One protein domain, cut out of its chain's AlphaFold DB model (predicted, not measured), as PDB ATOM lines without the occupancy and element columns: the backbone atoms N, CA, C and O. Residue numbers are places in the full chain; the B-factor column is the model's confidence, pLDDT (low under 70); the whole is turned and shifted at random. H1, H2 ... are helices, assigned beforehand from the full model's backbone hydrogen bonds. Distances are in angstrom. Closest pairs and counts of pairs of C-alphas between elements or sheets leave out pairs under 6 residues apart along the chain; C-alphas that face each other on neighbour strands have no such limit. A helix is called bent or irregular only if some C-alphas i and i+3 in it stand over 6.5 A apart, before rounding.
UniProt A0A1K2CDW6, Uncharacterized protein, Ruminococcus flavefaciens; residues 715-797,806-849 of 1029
ATOM      1  N   ALA A 715      32.955  18.402 -30.700       73.56
ATOM      2  CA  ALA A 715      32.689  18.570 -29.273       73.56
ATOM      3  C   ALA A 715      33.622  17.690 -28.413       73.56
ATOM      4  O   ALA A 715      33.982  16.574 -28.801       73.56
ATOM      5  N   SER A 716      33.988  18.175 -27.220       81.62
ATOM      6  CA  SER A 716      34.782  17.395 -26.265       81.62
ATOM      7  C   SER A 716      34.010  16.153 -25.798       81.62
ATOM      8  O   SER A 716      32.775  16.133 -25.798       81.62
ATOM      9  N   LEU A 717      34.730  15.104 -25.383       79.00
ATOM     10  CA  LEU A 717      34.108  13.876 -24.880       79.00
ATOM     11  C   LEU A 717      33.115  14.154 -23.725       79.00
ATOM     12  O   LEU A 717      31.992  13.655 -23.812       79.00
ATOM     13  N   PRO A 718      33.427  14.994 -22.713       81.12
ATOM     14  CA  PRO A 718      32.454  15.376 -21.683       81.12
ATOM     15  C   PRO A 718      31.177  16.016 -22.245       81.12
ATOM     16  O   PRO A 718      30.067  15.659 -21.842       81.12
ATOM     17  N   THR A 719      31.302  16.915 -23.227       82.06
ATOM     18  CA  THR A 719      30.147  17.552 -23.876       82.06
ATOM     19  C   THR A 719      29.298  16.528 -24.627       82.06
ATOM     20  O   THR A 719      28.080  16.524 -24.463       82.06
ATOM     21  N   LYS A 720      29.918  15.613 -25.382       83.12
ATOM     22  CA  LYS A 720      29.209  14.539 -26.097       83.12
ATOM     23  C   LYS A 720      28.432  13.631 -25.141       83.12
ATOM     24  O   LYS A 720      27.232  13.438 -25.329       83.12
ATOM     25  N   LYS A 721      29.067  13.165 -24.055       85.75
ATOM     26  CA  LYS A 721      28.400  12.374 -23.002       85.75
ATOM     27  C   LYS A 721      27.182  13.108 -22.438       85.75
ATOM     28  O   LYS A 721      26.108  12.527 -22.310       85.75
ATOM     29  N   LYS A 722      27.346  14.393 -22.104       84.94
ATOM     30  CA  LYS A 722      26.286  15.224 -21.519       84.94
ATOM     31  C   LYS A 722      25.095  15.391 -22.463       84.94
ATOM     32  O   LYS A 722      23.958  15.347 -21.997       84.94
ATOM     33  N   LEU A 723      25.343  15.593 -23.759       87.38
ATOM     34  CA  LEU A 723      24.286  15.757 -24.758       87.38
ATOM     35  C   LEU A 723      23.506  14.454 -24.971       87.38
ATOM     36  O   LEU A 723      22.284  14.488 -24.859       87.38
ATOM     37  N   LEU A 724      24.182  13.312 -25.165       89.00
ATOM     38  CA  LEU A 724      23.510  12.007 -25.304       89.00
ATOM     39  C   LEU A 724      22.727  11.621 -24.062       89.00
ATOM     40  O   LEU A 724      21.585  11.188 -24.172       89.00
ATOM     41  N   LEU A 725      23.322  11.802 -22.881       89.06
ATOM     42  CA  LEU A 725      22.631  11.518 -21.631       89.06
ATOM     43  C   LEU A 725      21.352  12.352 -21.530       89.06
ATOM     44  O   LEU A 725      20.314  11.814 -21.169       89.06
ATOM     45  N   GLY A 726      21.415  13.639 -21.886       89.06
ATOM     46  CA  GLY A 726      20.246  14.516 -21.897       89.06
ATOM     47  C   GLY A 726      19.171  14.086 -22.897       89.06
ATOM     48  O   GLY A 726      17.992  14.183 -22.579       89.06
ATOM     49  N   ILE A 727      19.565  13.587 -24.073       91.88
ATOM     50  CA  ILE A 727      18.639  13.062 -25.087       91.88
ATOM     51  C   ILE A 727      17.955  11.794 -24.566       91.88
ATOM     52  O   ILE A 727      16.734  11.737 -24.537       91.88
ATOM     53  N   ILE A 728      18.710  10.819 -24.055       90.81
ATOM     54  CA  ILE A 728      18.143   9.579 -23.500       90.81
ATOM     55  C   ILE A 728      17.225   9.888 -22.308       90.81
ATOM     56  O   ILE A 728      16.103   9.392 -22.248       90.81
ATOM     57  N   GLN A 729      17.657  10.759 -21.388       91.06
ATOM     58  CA  GLN A 729      16.854  11.212 -20.243       91.06
ATOM     59  C   GLN A 729      15.555  11.915 -20.650       91.06
ATOM     60  O   GLN A 729      14.589  11.875 -19.886       91.06
ATOM     61  N   ALA A 730      15.521  12.563 -21.818       91.81
ATOM     62  CA  ALA A 730      14.304  13.181 -22.327       91.81
ATOM     63  C   ALA A 730      13.229  12.124 -22.610       91.81
ATOM     64  O   ALA A 730      12.100  12.310 -22.169       91.81
ATOM     65  N   GLY A 731      13.597  10.996 -23.225       89.69
ATOM     66  CA  GLY A 731      12.661   9.909 -23.517       89.69
ATOM     67  C   GLY A 731      12.303   9.061 -22.295       89.69
ATOM     68  O   GLY A 731      11.134   8.788 -22.041       89.69
ATOM     69  N   ILE A 732      13.287   8.669 -21.480       89.06
ATOM     70  CA  ILE A 732      13.012   7.728 -20.379       89.06
ATOM     71  C   ILE A 732      12.566   8.402 -19.084       89.06
ATOM     72  O   ILE A 732      11.952   7.731 -18.257       89.06
ATOM     73  N   GLY A 733      12.863   9.690 -18.868       85.88
ATOM     74  CA  GLY A 733      12.534  10.448 -17.654       85.88
ATOM     75  C   GLY A 733      13.676  10.554 -16.629       85.88
ATOM     76  O   GLY A 733      14.843  10.289 -16.916       85.88
ATOM     77  N   GLU A 734      13.341  10.937 -15.391       84.06
ATOM     78  CA  GLU A 734      14.321  11.181 -14.321       84.06
ATOM     79  C   GLU A 734      15.119   9.916 -13.944       84.06
ATOM     80  O   GLU A 734      14.585   8.803 -13.880       84.06
ATOM     81  N   LEU A 735      16.421  10.089 -13.701       83.94
ATOM     82  CA  LEU A 735      17.341   9.006 -13.349       83.94
ATOM     83  C   LEU A 735      17.827   9.147 -11.912       83.94
ATOM     84  O   LEU A 735      18.158  10.248 -11.464       83.94
ATOM     85  N   SER A 736      17.957   8.014 -11.220       81.75
ATOM     86  CA  SER A 736      18.716   7.978  -9.973       81.75
ATOM     87  C   SER A 736      20.195   8.246 -10.256       81.75
ATOM     88  O   SER A 736      20.684   8.084 -11.377       81.75
ATOM     89  N   ALA A 737      20.942   8.665  -9.240       76.75
ATOM     90  CA  ALA A 737      22.346   8.965  -9.454       76.75
ATOM     91  C   ALA A 737      23.204   7.754  -9.864       76.75
ATOM     92  O   ALA A 737      24.016   7.924 -10.772       76.75
ATOM     93  N   PRO A 738      22.995   6.540  -9.315       75.94
ATOM     94  CA  PRO A 738      23.661   5.349  -9.836       75.94
ATOM     95  C   PRO A 738      23.324   5.066 -11.308       75.94
ATOM     96  O   PRO A 738      24.227   4.800 -12.092       75.94
ATOM     97  N   GLN A 739      22.056   5.212 -11.718       82.75
ATOM     98  CA  GLN A 739      21.653   5.047 -13.126       82.75
ATOM     99  C   GLN A 739      22.313   6.087 -14.041       82.75
ATOM    100  O   GLN A 739      22.783   5.758 -15.127       82.75
ATOM    101  N   SER A 740      22.369   7.343 -13.595       83.62
ATOM    102  CA  SER A 740      23.014   8.440 -14.321       83.62
ATOM    103  C   SER A 740      24.514   8.196 -14.506       83.62
ATOM    104  O   SER A 740      25.034   8.379 -15.604       83.62
ATOM    105  N   ASN A 741      25.207   7.729 -13.462       75.44
ATOM    106  CA  ASN A 741      26.636   7.418 -13.525       75.44
ATOM    107  C   ASN A 741      26.912   6.222 -14.439       75.44
ATOM    108  O   ASN A 741      27.749   6.327 -15.332       75.44
ATOM    109  N   ALA A 742      26.156   5.131 -14.290       77.19
ATOM    110  CA  ALA A 742      26.290   3.957 -15.146       77.19
ATOM    111  C   ALA A 742      26.086   4.302 -16.631       77.19
ATOM    112  O   ALA A 742      26.901   3.911 -17.467       77.19
ATOM    113  N   LEU A 743      25.066   5.105 -16.965       82.06
ATOM    114  CA  LEU A 743      24.860   5.566 -18.340       82.06
ATOM    115  C   LEU A 743      25.977   6.489 -18.831       82.06
ATOM    116  O   LEU A 743      26.375   6.369 -19.982       82.06
ATOM    117  N   ARG A 744      26.537   7.381 -18.005       82.62
ATOM    118  CA  ARG A 744      27.692   8.205 -18.420       82.62
ATOM    119  C   ARG A 744      28.912   7.357 -18.752       82.62
ATOM    120  O   ARG A 744      29.557   7.602 -19.774       82.62
ATOM    121  N   THR A 745      29.227   6.375 -17.915       79.50
ATOM    122  CA  THR A 745      30.349   5.455 -18.133       79.50
ATOM    123  C   THR A 745      30.118   4.620 -19.389       79.50
ATOM    124  O   THR A 745      30.995   4.546 -20.248       79.50
ATOM    125  N   LEU A 746      28.904   4.097 -19.570       83.75
ATOM    126  CA  LEU A 746      28.513   3.392 -20.786       83.75
ATOM    127  C   LEU A 746      28.667   4.264 -22.031       83.75
ATOM    128  O   LEU A 746      29.306   3.845 -22.989       83.75
ATOM    129  N   LEU A 747      28.122   5.483 -22.015       85.25
ATOM    130  CA  LEU A 747      28.194   6.412 -23.143       85.25
ATOM    131  C   LEU A 747      29.639   6.812 -23.445       85.25
ATOM    132  O   LEU A 747      29.980   6.996 -24.607       85.25
ATOM    133  N   SER A 748      30.505   6.894 -22.428       83.94
ATOM    134  CA  SER A 748      31.947   7.088 -22.627       83.94
ATOM    135  C   SER A 748      32.519   5.973 -23.490       83.94
ATOM    136  O   SER A 748      33.130   6.263 -24.511       83.94
ATOM    137  N   ASN A 749      32.246   4.721 -23.114       81.44
ATOM    138  CA  ASN A 749      32.737   3.541 -23.818       81.44
ATOM    139  C   ASN A 749      32.108   3.403 -25.210       81.44
ATOM    140  O   ASN A 749      32.789   3.001 -26.147       81.44
ATOM    141  N   VAL A 750      30.814   3.718 -25.372       83.88
ATOM    142  CA  VAL A 750      30.159   3.790 -26.692       83.88
ATOM    143  C   VAL A 750      30.927   4.773 -27.568       83.88
ATOM    144  O   VAL A 750      31.384   4.387 -28.629       83.88
ATOM    145  N   ILE A 751      31.143   6.010 -27.109       82.62
ATOM    146  CA  ILE A 751      31.777   7.059 -27.918       82.62
ATOM    147  C   ILE A 751      33.245   6.738 -28.243       82.62
ATOM    148  O   ILE A 751      33.691   7.030 -29.349       82.62
ATOM    149  N   THR A 752      34.019   6.193 -27.297       81.50
ATOM    150  CA  THR A 752      35.465   5.956 -27.485       81.50
ATOM    151  C   THR A 752      35.796   4.749 -28.352       81.50
ATOM    152  O   THR A 752      36.910   4.677 -28.861       81.50
ATOM    153  N   GLU A 753      34.873   3.795 -28.476       78.19
ATOM    154  CA  GLU A 753      35.068   2.567 -29.259       78.19
ATOM    155  C   GLU A 753      34.507   2.661 -30.685       78.19
ATOM    156  O   GLU A 753      34.709   1.731 -31.457       78.19
ATOM    157  N   LEU A 754      33.831   3.760 -31.044       74.44
ATOM    158  CA  LEU A 754      33.400   4.005 -32.421       74.44
ATOM    159  C   LEU A 754      34.609   4.295 -33.310       74.44
ATOM    160  O   LEU A 754      35.403   5.200 -33.025       74.44
ATOM    161  N   ASP A 755      34.693   3.597 -34.438       62.72
ATOM    162  CA  ASP A 755      35.577   4.001 -35.525       62.72
ATOM    163  C   ASP A 755      35.078   5.321 -36.142       62.72
ATOM    164  O   ASP A 755      33.889   5.629 -36.118       62.72
ATOM    165  N   GLY A 756      35.968   6.129 -36.731       60.62
ATOM    166  CA  GLY A 756      35.665   7.513 -37.153       60.62
ATOM    167  C   GLY A 756      34.505   7.714 -38.150       60.62
ATOM    168  O   GLY A 756      34.146   8.862 -38.409       60.62
ATOM    169  N   ASN A 757      33.924   6.635 -38.687       62.91
ATOM    170  CA  ASN A 757      32.762   6.638 -39.583       62.91
ATOM    171  C   ASN A 757      31.524   5.908 -39.012       62.91
ATOM    172  O   ASN A 757      30.494   5.873 -39.686       62.91
ATOM    173  N   GLU A 758      31.598   5.305 -37.821       75.06
ATOM    174  CA  GLU A 758      30.475   4.588 -37.205       75.06
ATOM    175  C   GLU A 758      29.528   5.542 -36.464       75.06
ATOM    176  O   GLU A 758      29.945   6.537 -35.867       75.06
ATOM    177  N   ARG A 759      28.224   5.242 -36.512       81.62
ATOM    178  CA  ARG A 759      27.174   6.007 -35.825       81.62
ATOM    179  C   ARG A 759      26.732   5.293 -34.556       81.62
ATOM    180  O   ARG A 759      26.788   4.072 -34.466       81.62
ATOM    181  N   ILE A 760      26.240   6.071 -33.598       87.31
ATOM    182  CA  ILE A 760      25.623   5.536 -32.386       87.31
ATOM    183  C   ILE A 760      24.225   5.026 -32.741       87.31
ATOM    184  O   ILE A 760      23.418   5.772 -33.286       87.31
ATOM    185  N   THR A 761      23.941   3.767 -32.416       87.75
ATOM    186  CA  THR A 761      22.632   3.125 -32.628       87.75
ATOM    187  C   THR A 761      22.006   2.686 -31.304       87.75
ATOM    188  O   THR A 761      22.720   2.527 -30.305       87.75
ATOM    189  N   CYS A 762      20.691   2.449 -31.293       89.88
ATOM    190  CA  CYS A 762      19.979   1.870 -30.149       89.88
ATOM    191  C   CYS A 762      20.625   0.544 -29.703       89.88
ATOM    192  O   CYS A 762      21.046   0.427 -28.548       89.88
ATOM    193  N   ASP A 763      20.854  -0.377 -30.643       86.56
ATOM    194  CA  ASP A 763      21.641  -1.602 -30.453       86.56
ATOM    195  C   ASP A 763      23.007  -1.387 -29.781       86.56
ATOM    196  O   ASP A 763      23.377  -2.116 -28.855       86.56
ATOM    197  N   SER A 764      23.787  -0.392 -30.223       85.06
ATOM    198  CA  SER A 764      25.129  -0.141 -29.671       85.06
ATOM    199  C   SER A 764      25.085   0.230 -28.182       85.06
ATOM    200  O   SER A 764      25.982  -0.128 -27.413       85.06
ATOM    201  N   ILE A 765      24.013   0.905 -27.762       85.88
ATOM    202  CA  ILE A 765      23.782   1.328 -26.383       85.88
ATOM    203  C   ILE A 765      23.211   0.163 -25.561       85.88
ATOM    204  O   ILE A 765      23.732  -0.119 -24.481       85.88
ATOM    205  N   ILE A 766      22.190  -0.548 -26.063       86.00
ATOM    206  CA  ILE A 766      21.549  -1.671 -25.354       86.00
ATOM    207  C   ILE A 766      22.523  -2.823 -25.131       86.00
ATOM    208  O   ILE A 766      22.618  -3.335 -24.014       86.00
ATOM    209  N   ASN A 767      23.290  -3.216 -26.151       84.75
ATOM    210  CA  ASN A 767      24.232  -4.330 -26.030       84.75
ATOM    211  C   ASN A 767      25.316  -4.039 -24.982       84.75
ATOM    212  O   ASN A 767      25.666  -4.911 -24.184       84.75
ATOM    213  N   LYS A 768      25.794  -2.789 -24.911       82.81
ATOM    214  CA  LYS A 768      26.724  -2.362 -23.857       82.81
ATOM    215  C   LYS A 768      26.062  -2.270 -22.487       82.81
ATOM    216  O   LYS A 768      26.723  -2.540 -21.488       82.81
ATOM    217  N   LEU A 769      24.773  -1.937 -22.425       81.44
ATOM    218  CA  LEU A 769      24.032  -1.854 -21.167       81.44
ATOM    219  C   LEU A 769      23.782  -3.243 -20.576       81.44
ATOM    220  O   LEU A 769      23.941  -3.420 -19.375       81.44
ATOM    221  N   LYS A 770      23.494  -4.245 -21.414       81.88
ATOM    222  CA  LYS A 770      23.378  -5.657 -21.007       81.88
ATOM    223  C   LYS A 770      24.703  -6.254 -20.525       81.88
ATOM    224  O   LYS A 770      24.698  -7.158 -19.696       81.88
ATOM    225  N   GLY A 771      25.830  -5.757 -21.039       74.19
ATOM    226  CA  GLY A 771      27.178  -6.220 -20.693       74.19
ATOM    227  C   GLY A 771      27.878  -5.445 -19.569       74.19
ATOM    228  O   GLY A 771      29.035  -5.744 -19.270       74.19
ATOM    229  N   ILE A 772      27.236  -4.436 -18.968       75.81
ATOM    230  CA  ILE A 772      27.872  -3.585 -17.953       75.81
ATOM    231  C   ILE A 772      27.986  -4.310 -16.600       75.81
ATOM    232  O   ILE A 772      27.083  -5.034 -16.184       75.81
ATOM    233  N   ASN A 773      29.090  -4.096 -15.875       72.06
ATOM    234  CA  ASN A 773      29.251  -4.657 -14.531       72.06
ATOM    235  C   ASN A 773      28.229  -4.026 -13.560       72.06
ATOM    236  O   ASN A 773      28.141  -2.806 -13.423       72.06
ATOM    237  N   VAL A 774      27.486  -4.875 -12.852       69.31
ATOM    238  CA  VAL A 774      26.447  -4.505 -11.884       69.31
ATOM    239  C   VAL A 774      26.989  -3.610 -10.751       69.31
ATOM    240  O   VAL A 774      26.259  -2.782 -10.204       69.31
ATOM    241  N   GLU A 775      28.290  -3.686 -10.452       65.38
ATOM    242  CA  GLU A 775      28.980  -2.833  -9.473       65.38
ATOM    243  C   GLU A 775      28.914  -1.330  -9.809       65.38
ATOM    244  O   GLU A 775      28.951  -0.496  -8.901       65.38
ATOM    245  N   PHE A 776      28.740  -0.952 -11.084       64.06
ATOM    246  CA  PHE A 776      28.576   0.451 -11.497       64.06
ATOM    247  C   PHE A 776      27.265   1.089 -11.011       64.06
ATOM    248  O   PHE A 776      27.159   2.314 -10.973       64.06
ATOM    249  N   PHE A 777      26.284   0.282 -10.593       64.19
ATOM    250  CA  PHE A 777      25.017   0.755 -10.030       64.19
ATOM    251  C   PHE A 777      25.031   0.855  -8.499       64.19
ATOM    252  O   PHE A 777      24.002   1.156  -7.890       64.19
ATOM    253  N   THR A 778      26.184   0.629  -7.862       61.03
ATOM    254  CA  THR A 778      26.333   0.765  -6.409       61.03
ATOM    255  C   THR A 778      26.789   2.181  -6.017       61.03
ATOM    256  O   THR A 778      27.517   2.834  -6.770       61.03
ATOM    257  N   PRO A 779      26.402   2.693  -4.831       53.72
ATOM    258  CA  PRO A 779      26.838   4.009  -4.342       53.72
ATOM    259  C   PRO A 779      28.355   4.141  -4.094       53.72
ATOM    260  O   PRO A 779      28.836   5.244  -3.837       53.72
ATOM    261  N   GLU A 780      29.107   3.039  -4.141       54.50
ATOM    262  CA  GLU A 780      30.501   2.937  -3.683       54.50
ATOM    263  C   GLU A 780      31.528   3.491  -4.699       54.50
ATOM    264  O   GLU A 780      32.676   3.762  -4.338       54.50
ATOM    265  N   ASN A 781      31.116   3.788  -5.938       54.53
ATOM    266  CA  ASN A 781      31.967   4.413  -6.961       54.53
ATOM    267  C   ASN A 781      31.950   5.952  -6.876       54.53
ATOM    268  O   ASN A 781      31.327   6.667  -7.659       54.53
ATOM    269  N   VAL A 782      32.687   6.476  -5.895       44.62
ATOM    270  CA  VAL A 782      32.808   7.911  -5.557       44.62
ATOM    271  C   VAL A 782      33.529   8.749  -6.631       44.62
ATOM    272  O   VAL A 782      33.430   9.978  -6.629       44.62
ATOM    273  N   LYS A 783      34.249   8.116  -7.565       44.81
ATOM    274  CA  LYS A 783      35.092   8.816  -8.549       44.81
ATOM    275  C   LYS A 783      34.280   9.580  -9.605       44.81
ATOM    276  O   LYS A 783      34.639  10.706  -9.935       44.81
ATOM    277  N   ASP A 784      33.143   9.033 -10.028       50.56
ATOM    278  CA  ASP A 784      32.368   9.564 -11.164       50.56
ATOM    279  C   ASP A 784      31.336  10.622 -10.731       50.56
ATOM    280  O   ASP A 784      30.901  11.463 -11.512       50.56
ATOM    281  N   TYR A 785      30.992  10.654  -9.440       48.66
ATOM    282  CA  TYR A 785      30.121  11.680  -8.854       48.66
ATOM    283  C   TYR A 785      30.789  13.060  -8.771       48.66
ATOM    284  O   TYR A 785      30.107  14.084  -8.690       48.66
ATOM    285  N   LEU A 786      32.124  13.080  -8.768       46.38
ATOM    286  CA  LEU A 786      32.938  14.291  -8.760       46.38
ATOM    287  C   LEU A 786      33.303  14.752 -10.176       46.38
ATOM    288  O   LEU A 786      33.673  15.911 -10.321       46.38
ATOM    289  N   GLU A 787      33.155  13.907 -11.202       49.16
ATOM    290  CA  GLU A 787      33.497  14.223 -12.601       49.16
ATOM    291  C   GLU A 787      32.781  15.492 -13.110       49.16
ATOM    292  O   GLU A 787      33.470  16.374 -13.600       49.16
ATOM    293  N   PRO A 788      31.473  15.726 -12.867       47.78
ATOM    294  CA  PRO A 788      30.819  16.974 -13.281       47.78
ATOM    295  C   PRO A 788      31.372  18.218 -12.573       47.78
ATOM    296  O   PRO A 788      31.361  19.308 -13.136       47.78
ATOM    297  N   PHE A 789      31.834  18.054 -11.330       47.69
ATOM    298  CA  PHE A 789      32.419  19.123 -10.519       47.69
ATOM    299  C   PHE A 789      33.872  19.396 -10.937       47.69
ATOM    300  O   PHE A 789      34.326  20.531 -10.879       47.69
ATOM    301  N   LEU A 790      34.594  18.361 -11.376       46.28
ATOM    302  CA  LEU A 790      35.947  18.449 -11.922       46.28
ATOM    303  C   LEU A 790      35.935  18.999 -13.358       46.28
ATOM    304  O   LEU A 790      36.753  19.856 -13.660       46.28
ATOM    305  N   ASP A 791      34.960  18.618 -14.184       48.53
ATOM    306  CA  ASP A 791      34.734  19.135 -15.539       48.53
ATOM    307  C   ASP A 791      34.323  20.621 -15.518       48.53
ATOM    308  O   ASP A 791      34.803  21.415 -16.329       48.53
ATOM    309  N   GLU A 792      33.468  21.036 -14.568       47.62
ATOM    310  CA  GLU A 792      33.172  22.461 -14.325       47.62
ATOM    311  C   GLU A 792      34.410  23.239 -13.856       47.62
ATOM    312  O   GLU A 792      34.537  24.426 -14.160       47.62
ATOM    313  N   MET A 793      35.334  22.583 -13.144       43.56
ATOM    314  CA  MET A 793      36.594  23.181 -12.700       43.56
ATOM    315  C   MET A 793      37.677  23.201 -13.790       43.56
ATOM    316  O   MET A 793      38.485  24.122 -13.785       43.56
ATOM    317  N   GLU A 794      37.705  22.251 -14.729       42.88
ATOM    318  CA  GLU A 794      38.642  22.234 -15.868       42.88
ATOM    319  C   GLU A 794      38.221  23.187 -16.997       42.88
ATOM    320  O   GLU A 794      39.076  23.741 -17.687       42.88
ATOM    321  N   ALA A 795      36.919  23.448 -17.161       46.72
ATOM    322  CA  ALA A 795      36.407  24.424 -18.130       46.72
ATOM    323  C   ALA A 795      36.722  25.892 -17.759       46.72
ATOM    324  O   ALA A 795      36.618  26.782 -18.606       46.72
ATOM    325  N   TYR A 796      37.123  26.150 -16.510       43.91
ATOM    326  CA  TYR A 796      37.579  27.448 -16.018       43.91
ATOM    327  C   TYR A 796      39.058  27.350 -15.622       43.91
ATOM    328  O   TYR A 796      39.377  26.824 -14.564       43.91
ATOM    329  N   ASP A 797      39.966  27.887 -16.438       41.97
ATOM    330  CA  ASP A 797      41.417  27.934 -16.182       41.97
ATOM    331  C   ASP A 797      41.762  28.741 -14.904       41.97
ATOM    332  O   ASP A 797      42.138  29.915 -14.951       41.97
ATOM    333  N   SER A 806      37.615  25.809   4.366       49.47
ATOM    334  CA  SER A 806      36.165  25.655   4.562       49.47
ATOM    335  C   SER A 806      35.510  24.878   3.419       49.47
ATOM    336  O   SER A 806      34.709  23.965   3.645       49.47
ATOM    337  N   ASP A 807      35.915  25.159   2.182       55.34
ATOM    338  CA  ASP A 807      35.402  24.451   1.008       55.34
ATOM    339  C   ASP A 807      35.942  23.009   0.947       55.34
ATOM    340  O   ASP A 807      35.210  22.072   0.614       55.34
ATOM    341  N   ARG A 808      37.169  22.780   1.444       48.12
ATOM    342  CA  ARG A 808      37.726  21.430   1.663       48.12
ATOM    343  C   ARG A 808      36.924  20.610   2.687       48.12
ATOM    344  O   ARG A 808      36.772  19.396   2.525       48.12
ATOM    345  N   TYR A 809      36.391  21.255   3.727       52.25
ATOM    346  CA  TYR A 809      35.542  20.619   4.740       52.25
ATOM    347  C   TYR A 809      34.144  20.283   4.195       52.25
ATOM    348  O   TYR A 809      33.614  19.203   4.469       52.25
ATOM    349  N   LYS A 810      33.570  21.143   3.341       49.34
ATOM    350  CA  LYS A 810      32.299  20.857   2.654       49.34
ATOM    351  C   LYS A 810      32.396  19.630   1.748       49.34
ATOM    352  O   LYS A 810      31.522  18.767   1.848       49.34
ATOM    353  N   CYS A 811      33.470  19.478   0.972       46.09
ATOM    354  CA  CYS A 811      33.692  18.278   0.152       46.09
ATOM    355  C   CYS A 811      33.787  16.996   1.003       46.09
ATOM    356  O   CYS A 811      33.166  15.987   0.673       46.09
ATOM    357  N   LYS A 812      34.464  17.046   2.162       43.19
ATOM    358  CA  LYS A 812      34.507  15.926   3.127       43.19
ATOM    359  C   LYS A 812      33.137  15.606   3.745       43.19
ATOM    360  O   LYS A 812      32.824  14.441   3.966       43.19
ATOM    361  N   SER A 813      32.294  16.613   3.976       46.03
ATOM    362  CA  SER A 813      30.924  16.425   4.487       46.03
ATOM    363  C   SER A 813      29.953  15.834   3.449       46.03
ATOM    364  O   SER A 813      28.935  15.243   3.810       46.03
ATOM    365  N   ILE A 814      30.238  16.016   2.155       47.94
ATOM    366  CA  ILE A 814      29.495  15.409   1.039       47.94
ATOM    367  C   ILE A 814      29.918  13.943   0.887       47.94
ATOM    368  O   ILE A 814      29.054  13.072   0.865       47.94
ATOM    369  N   LEU A 815      31.224  13.654   0.940       42.28
ATOM    370  CA  LEU A 815      31.770  12.288   0.983       42.28
ATOM    371  C   LEU A 815      31.199  11.450   2.142       42.28
ATOM    372  O   LEU A 815      30.842  10.293   1.957       42.28
ATOM    373  N   HIS A 816      31.035  12.046   3.327       42.84
ATOM    374  CA  HIS A 816      30.470  11.351   4.491       42.84
ATOM    375  C   HIS A 816      28.952  11.085   4.371       42.84
ATOM    376  O   HIS A 816      28.439  10.166   5.008       42.84
ATOM    377  N   ARG A 817      28.225  11.868   3.560       41.75
ATOM    378  CA  ARG A 817      26.790  11.665   3.280       41.75
ATOM    379  C   ARG A 817      26.534  10.642   2.170       41.75
ATOM    380  O   ARG A 817      25.489  10.007   2.190       41.75
ATOM    381  N   LEU A 818      27.486  10.451   1.255       44.66
ATOM    382  CA  LEU A 818      27.416   9.451   0.181       44.66
ATOM    383  C   LEU A 818      27.632   8.009   0.687       44.66
ATOM    384  O   LEU A 818      27.064   7.082   0.127       44.66
ATOM    385  N   ASN A 819      28.358   7.826   1.795       41.56
ATOM    386  CA  ASN A 819      28.594   6.514   2.424       41.56
ATOM    387  C   ASN A 819      27.438   6.007   3.314       41.56
ATOM    388  O   ASN A 819      27.565   4.962   3.951       41.56
ATOM    389  N   GLY A 820      26.332   6.747   3.427       39.91
ATOM    390  CA  GLY A 820      25.245   6.436   4.354       39.91
ATOM    391  C   GLY A 820      23.913   6.203   3.653       39.91
ATOM    392  O   GLY A 820      23.079   7.103   3.649       39.91
ATOM    393  N   GLY A 821      23.670   5.002   3.115       37.78
ATOM    394  CA  GLY A 821      22.311   4.628   2.717       37.78
ATOM    395  C   GLY A 821      22.174   3.386   1.840       37.78
ATOM    396  O   GLY A 821      22.281   3.486   0.628       37.78
ATOM    397  N   GLY A 822      21.796   2.266   2.467       41.22
ATOM    398  CA  GLY A 822      20.978   1.209   1.859       41.22
ATOM    399  C   GLY A 822      21.700   0.158   1.009       41.22
ATOM    400  O   GLY A 822      22.353   0.471   0.023       41.22
ATOM    401  N   ARG A 823      21.494  -1.122   1.350       45.09
ATOM    402  CA  ARG A 823      21.688  -2.251   0.427       45.09
ATOM    403  C   ARG A 823      20.708  -2.089  -0.745       45.09
ATOM    404  O   ARG A 823      19.571  -2.531  -0.629       45.09
ATOM    405  N   ASN A 824      21.135  -1.448  -1.828       54.47
ATOM    406  CA  ASN A 824      20.442  -1.507  -3.111       54.47
ATOM    407  C   ASN A 824      21.179  -2.501  -4.001       54.47
ATOM    408  O   ASN A 824      22.372  -2.361  -4.253       54.47
ATOM    409  N   ASP A 825      20.446  -3.520  -4.424       65.19
ATOM    410  CA  ASP A 825      20.898  -4.520  -5.374       65.19
ATOM    411  C   ASP A 825      21.151  -3.840  -6.732       65.19
ATOM    412  O   ASP A 825      20.242  -3.239  -7.322       65.19
ATOM    413  N   GLY A 826      22.401  -3.853  -7.202       67.12
ATOM    414  CA  GLY A 826      22.755  -3.251  -8.488       67.12
ATOM    415  C   GLY A 826      21.996  -3.908  -9.645       67.12
ATOM    416  O   GLY A 826      21.694  -3.237 -10.631       67.12
ATOM    417  N   GLU A 827      21.605  -5.179  -9.494       73.62
ATOM    418  CA  GLU A 827      20.846  -5.932 -10.492       73.62
ATOM    419  C   GLU A 827      19.423  -5.373 -10.627       73.62
ATOM    420  O   GLU A 827      18.946  -5.115 -11.731       73.62
ATOM    421  N   ALA A 828      18.774  -5.046  -9.506       76.50
ATOM    422  CA  ALA A 828      17.467  -4.388  -9.506       76.50
ATOM    423  C   ALA A 828      17.509  -2.988 -10.150       76.50
ATOM    424  O   ALA A 828      16.567  -2.584 -10.837       76.50
ATOM    425  N   THR A 829      18.606  -2.247  -9.961       77.31
ATOM    426  CA  THR A 829      18.778  -0.902 -10.536       77.31
ATOM    427  C   THR A 829      19.010  -0.950 -12.050       77.31
ATOM    428  O   THR A 829      18.441  -0.123 -12.772       77.31
ATOM    429  N   LEU A 830      19.795  -1.927 -12.523       80.94
ATOM    430  CA  LEU A 830      20.003  -2.218 -13.944       80.94
ATOM    431  C   LEU A 830      18.695  -2.659 -14.612       80.94
ATOM    432  O   LEU A 830      18.305  -2.072 -15.618       80.94
ATOM    433  N   ASN A 831      17.966  -3.604 -14.011       82.88
ATOM    434  CA  ASN A 831      16.680  -4.080 -14.533       82.88
ATOM    435  C   ASN A 831      15.643  -2.948 -14.617       82.88
ATOM    436  O   ASN A 831      14.946  -2.816 -15.616       82.88
ATOM    437  N   SER A 832      15.579  -2.066 -13.613       85.56
ATOM    438  CA  SER A 832      14.699  -0.888 -13.661       85.56
ATOM    439  C   SER A 832      15.052   0.089 -14.788       85.56
ATOM    440  O   SER A 832      14.164   0.804 -15.255       85.56
ATOM    441  N   LEU A 833      16.325   0.172 -15.180       84.56
ATOM    442  CA  LEU A 833      16.770   1.024 -16.278       84.56
ATOM    443  C   LEU A 833      16.488   0.373 -17.641       84.56
ATOM    444  O   LEU A 833      15.965   1.048 -18.525       84.56
ATOM    445  N   LEU A 834      16.772  -0.925 -17.784       85.88
ATOM    446  CA  LEU A 834      16.477  -1.708 -18.990       85.88
ATOM    447  C   LEU A 834      14.980  -1.697 -19.312       85.88
ATOM    448  O   LEU A 834      14.615  -1.323 -20.418       85.88
ATOM    449  N   ASN A 835      14.118  -1.913 -18.313       88.25
ATOM    450  CA  ASN A 835      12.659  -1.872 -18.477       88.25
ATOM    451  C   ASN A 835      12.110  -0.520 -18.981       88.25
ATOM    452  O   ASN A 835      10.944  -0.445 -19.357       88.25
ATOM    453  N   ARG A 836      12.903   0.563 -18.939       88.94
ATOM    454  CA  ARG A 836      12.535   1.887 -19.475       88.94
ATOM    455  C   ARG A 836      13.200   2.188 -20.819       88.94
ATOM    456  O   ARG A 836      12.608   2.903 -21.615       88.94
ATOM    457  N   ILE A 837      14.432   1.716 -21.035       89.88
ATOM    458  CA  ILE A 837      15.206   1.981 -22.259       89.88
ATOM    459  C   ILE A 837      14.832   1.011 -23.376       89.88
ATOM    460  O   ILE A 837      14.665   1.464 -24.501       89.88
ATOM    461  N   GLU A 838      14.712  -0.288 -23.085       89.56
ATOM    462  CA  GLU A 838      14.480  -1.306 -24.117       89.56
ATOM    463  C   GLU A 838      13.187  -1.056 -24.901       89.56
ATOM    464  O   GLU A 838      13.299  -0.932 -26.117       89.56
ATOM    465  N   PRO A 839      12.010  -0.843 -24.268       89.12
ATOM    466  CA  PRO A 839      10.778  -0.629 -25.030       89.12
ATOM    467  C   PRO A 839      10.837   0.629 -25.907       89.12
ATOM    468  O   PRO A 839      10.441   0.610 -27.064       89.12
ATOM    469  N   LEU A 840      11.408   1.720 -25.383       90.62
ATOM    470  CA  LEU A 840      11.569   2.965 -26.138       90.62
ATOM    471  C   LEU A 840      12.484   2.780 -27.355       90.62
ATOM    472  O   LEU A 840      12.266   3.385 -28.400       90.62
ATOM    473  N   PHE A 841      13.555   2.004 -27.210       91.94
ATOM    474  CA  PHE A 841      14.522   1.794 -28.283       91.94
ATOM    475  C   PHE A 841      14.004   0.817 -29.334       91.94
ATOM    476  O   PHE A 841      14.265   1.055 -30.509       91.94
ATOM    477  N   GLU A 842      13.247  -0.205 -28.929       88.88
ATOM    478  CA  GLU A 842      12.502  -1.079 -29.842       88.88
ATOM    479  C   GLU A 842      11.520  -0.253 -30.689       88.88
ATOM    480  O   GLU A 842      11.567  -0.333 -31.914       88.88
ATOM    481  N   ASP A 843      10.740   0.642 -30.066       87.56
ATOM    482  CA  ASP A 843       9.836   1.552 -30.785       87.56
ATOM    483  C   ASP A 843      10.601   2.487 -31.747       87.56
ATOM    484  O   ASP A 843      10.178   2.724 -32.877       87.56
ATOM    485  N   ILE A 844      11.751   3.032 -31.329       90.44
ATOM    486  CA  ILE A 844      12.607   3.882 -32.180       90.44
ATOM    487  C   ILE A 844      13.150   3.106 -33.393       90.44
ATOM    488  O   ILE A 844      13.244   3.664 -34.489       90.44
ATOM    489  N   GLU A 845      13.534   1.845 -33.205       88.56
ATOM    490  CA  GLU A 845      13.994   0.974 -34.288       88.56
ATOM    491  C   GLU A 845      12.851   0.604 -35.238       88.56
ATOM    492  O   GLU A 845      13.069   0.583 -36.451       88.56
ATOM    493  N   GLU A 846      11.636   0.397 -34.717       86.31
ATOM    494  CA  GLU A 846      10.426   0.161 -35.513       86.31
ATOM    495  C   GLU A 846      10.055   1.376 -36.375       86.31
ATOM    496  O   GLU A 846       9.771   1.217 -37.564       86.31
ATOM    497  N   TYR A 847      10.142   2.592 -35.824       87.31
ATOM    498  CA  TYR A 847       9.992   3.826 -36.604       87.31
ATOM    499  C   TYR A 847      11.047   3.946 -37.714       87.31
ATOM    500  O   TYR A 847      10.777   4.467 -38.797       87.31
ATOM    501  N   GLY A 848      12.273   3.497 -37.442       88.62
ATOM    502  CA  GLY A 848      13.440   3.755 -38.275       88.62
ATOM    503  C   GLY A 848      13.980   5.178 -38.092       88.62
ATOM    504  O   GLY A 848      13.241   6.137 -37.880       88.62
ATOM    505  N   ILE A 849      15.305   5.333 -38.181       91.19
ATOM    506  CA  ILE A 849      15.994   6.608 -37.932       91.19
ATOM    507  C   ILE A 849      16.727   7.073 -39.195       91.19
ATOM    508  O   ILE A 849      17.551   6.355 -39.761       91.19
TER     509      ILE A 849
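What this domain is: This is residues 715 to 797 and 806 to 849 of the 1029 residues of an uncharacterized protein of Ruminococcus flavefaciens (UniProt A0A1K2CDW6). What shape do these atoms make? H1, H2, H3 and H8 form a core of mostly crossed helices: H2, whose centre is nearest to the mean of the C-alphas, packs on H1 and H3, which stay apart from each other, and the long H8 packs beside H3 and also touches H1, H2 and little H4. H5 and H6 make a loose arm whose residues 792 to 797 stick out, and H7, touching no helix, lies at the far end of the longest axis from the end of H8. What is it built of? The printed part has 127 residues with eight named helices, H1 to H8 in chain order, and no named strand, and its class is all helix. How large is it? It is compact, with a radius of gyration of the C-alphas of 16.1 A and spans of 53 by 39 by 23 A.

How they stand to each other: What touches the longest helix? H8, residues 826 to 847, touches H3, residues 762 to 770, at a shallow tilt of 16 degrees, opposite ways; their closest C-alphas, Cys 762 and Phe 841, are 5.8 A apart. H1, residues 717 to 732, touches H8 with residues 731 to 732 alone, about perpendicular at 81 degrees, C-alphas 732 and 836 being closest at 5.9 A. H4, residues 774 to 777, touches residues 826 to 830 of H8 alone, C-alphas 777 and 826 being closest at 4.9 A. How does H2 stand? H2, residues 737 to 753, touches H1 at a steep tilt of 55 degrees, opposite ways, with C-alphas 721 and 747 closest at 6.0 A. With residues 743 to 750 alone it touches H3 at a steep tilt of 59 degrees, C-alphas 746 and 768 being closest at 6.8 A. What of the others? H5, residues 782 to 785, is close to but not clearly touching H2, and H6, residues 787 to 794, stands likewise to H1, with closest C-alphas at 6.6 A and 7.6 A. H7, residues 806 to 818, is apart from H2, for instance. Are the helix backbones complete? Each O i to N i+4 pair is within hydrogen-bond range in H1, H2, H6 and H7, against 4 of 5 in H3 and 15 of 18 in H8, while H4 and H5 are too short for such a pair.

Where its parts are: Where do the first and last helices lie? H1 begins at C-alpha 717, (34.108, 13.876, -24.880), and H8 ends at C-alpha 847, (9.992, 3.826, -36.604). How long are the longer helices? H8 measures 31.7 A, H2 24.4 A, H1 22.4 A and H7 18.9 A. Is H8 straight? It has a kink of 28 degrees near residue 836; it is neither bent nor irregular, but only just: C-alphas 836 and 839 are 6.3 A apart.

The domain as a whole: Where is the cut? Residues 798 to 805 are not printed, and C-alphas 797 and 806 are 21.5 A apart. Are any links long? Of the links that are printed whole, none is long. Where is confidence low? The mean pLDDT of the printed part is 71.3, with residues 755 to 757, 774 to 797 and 806 to 826 under 70.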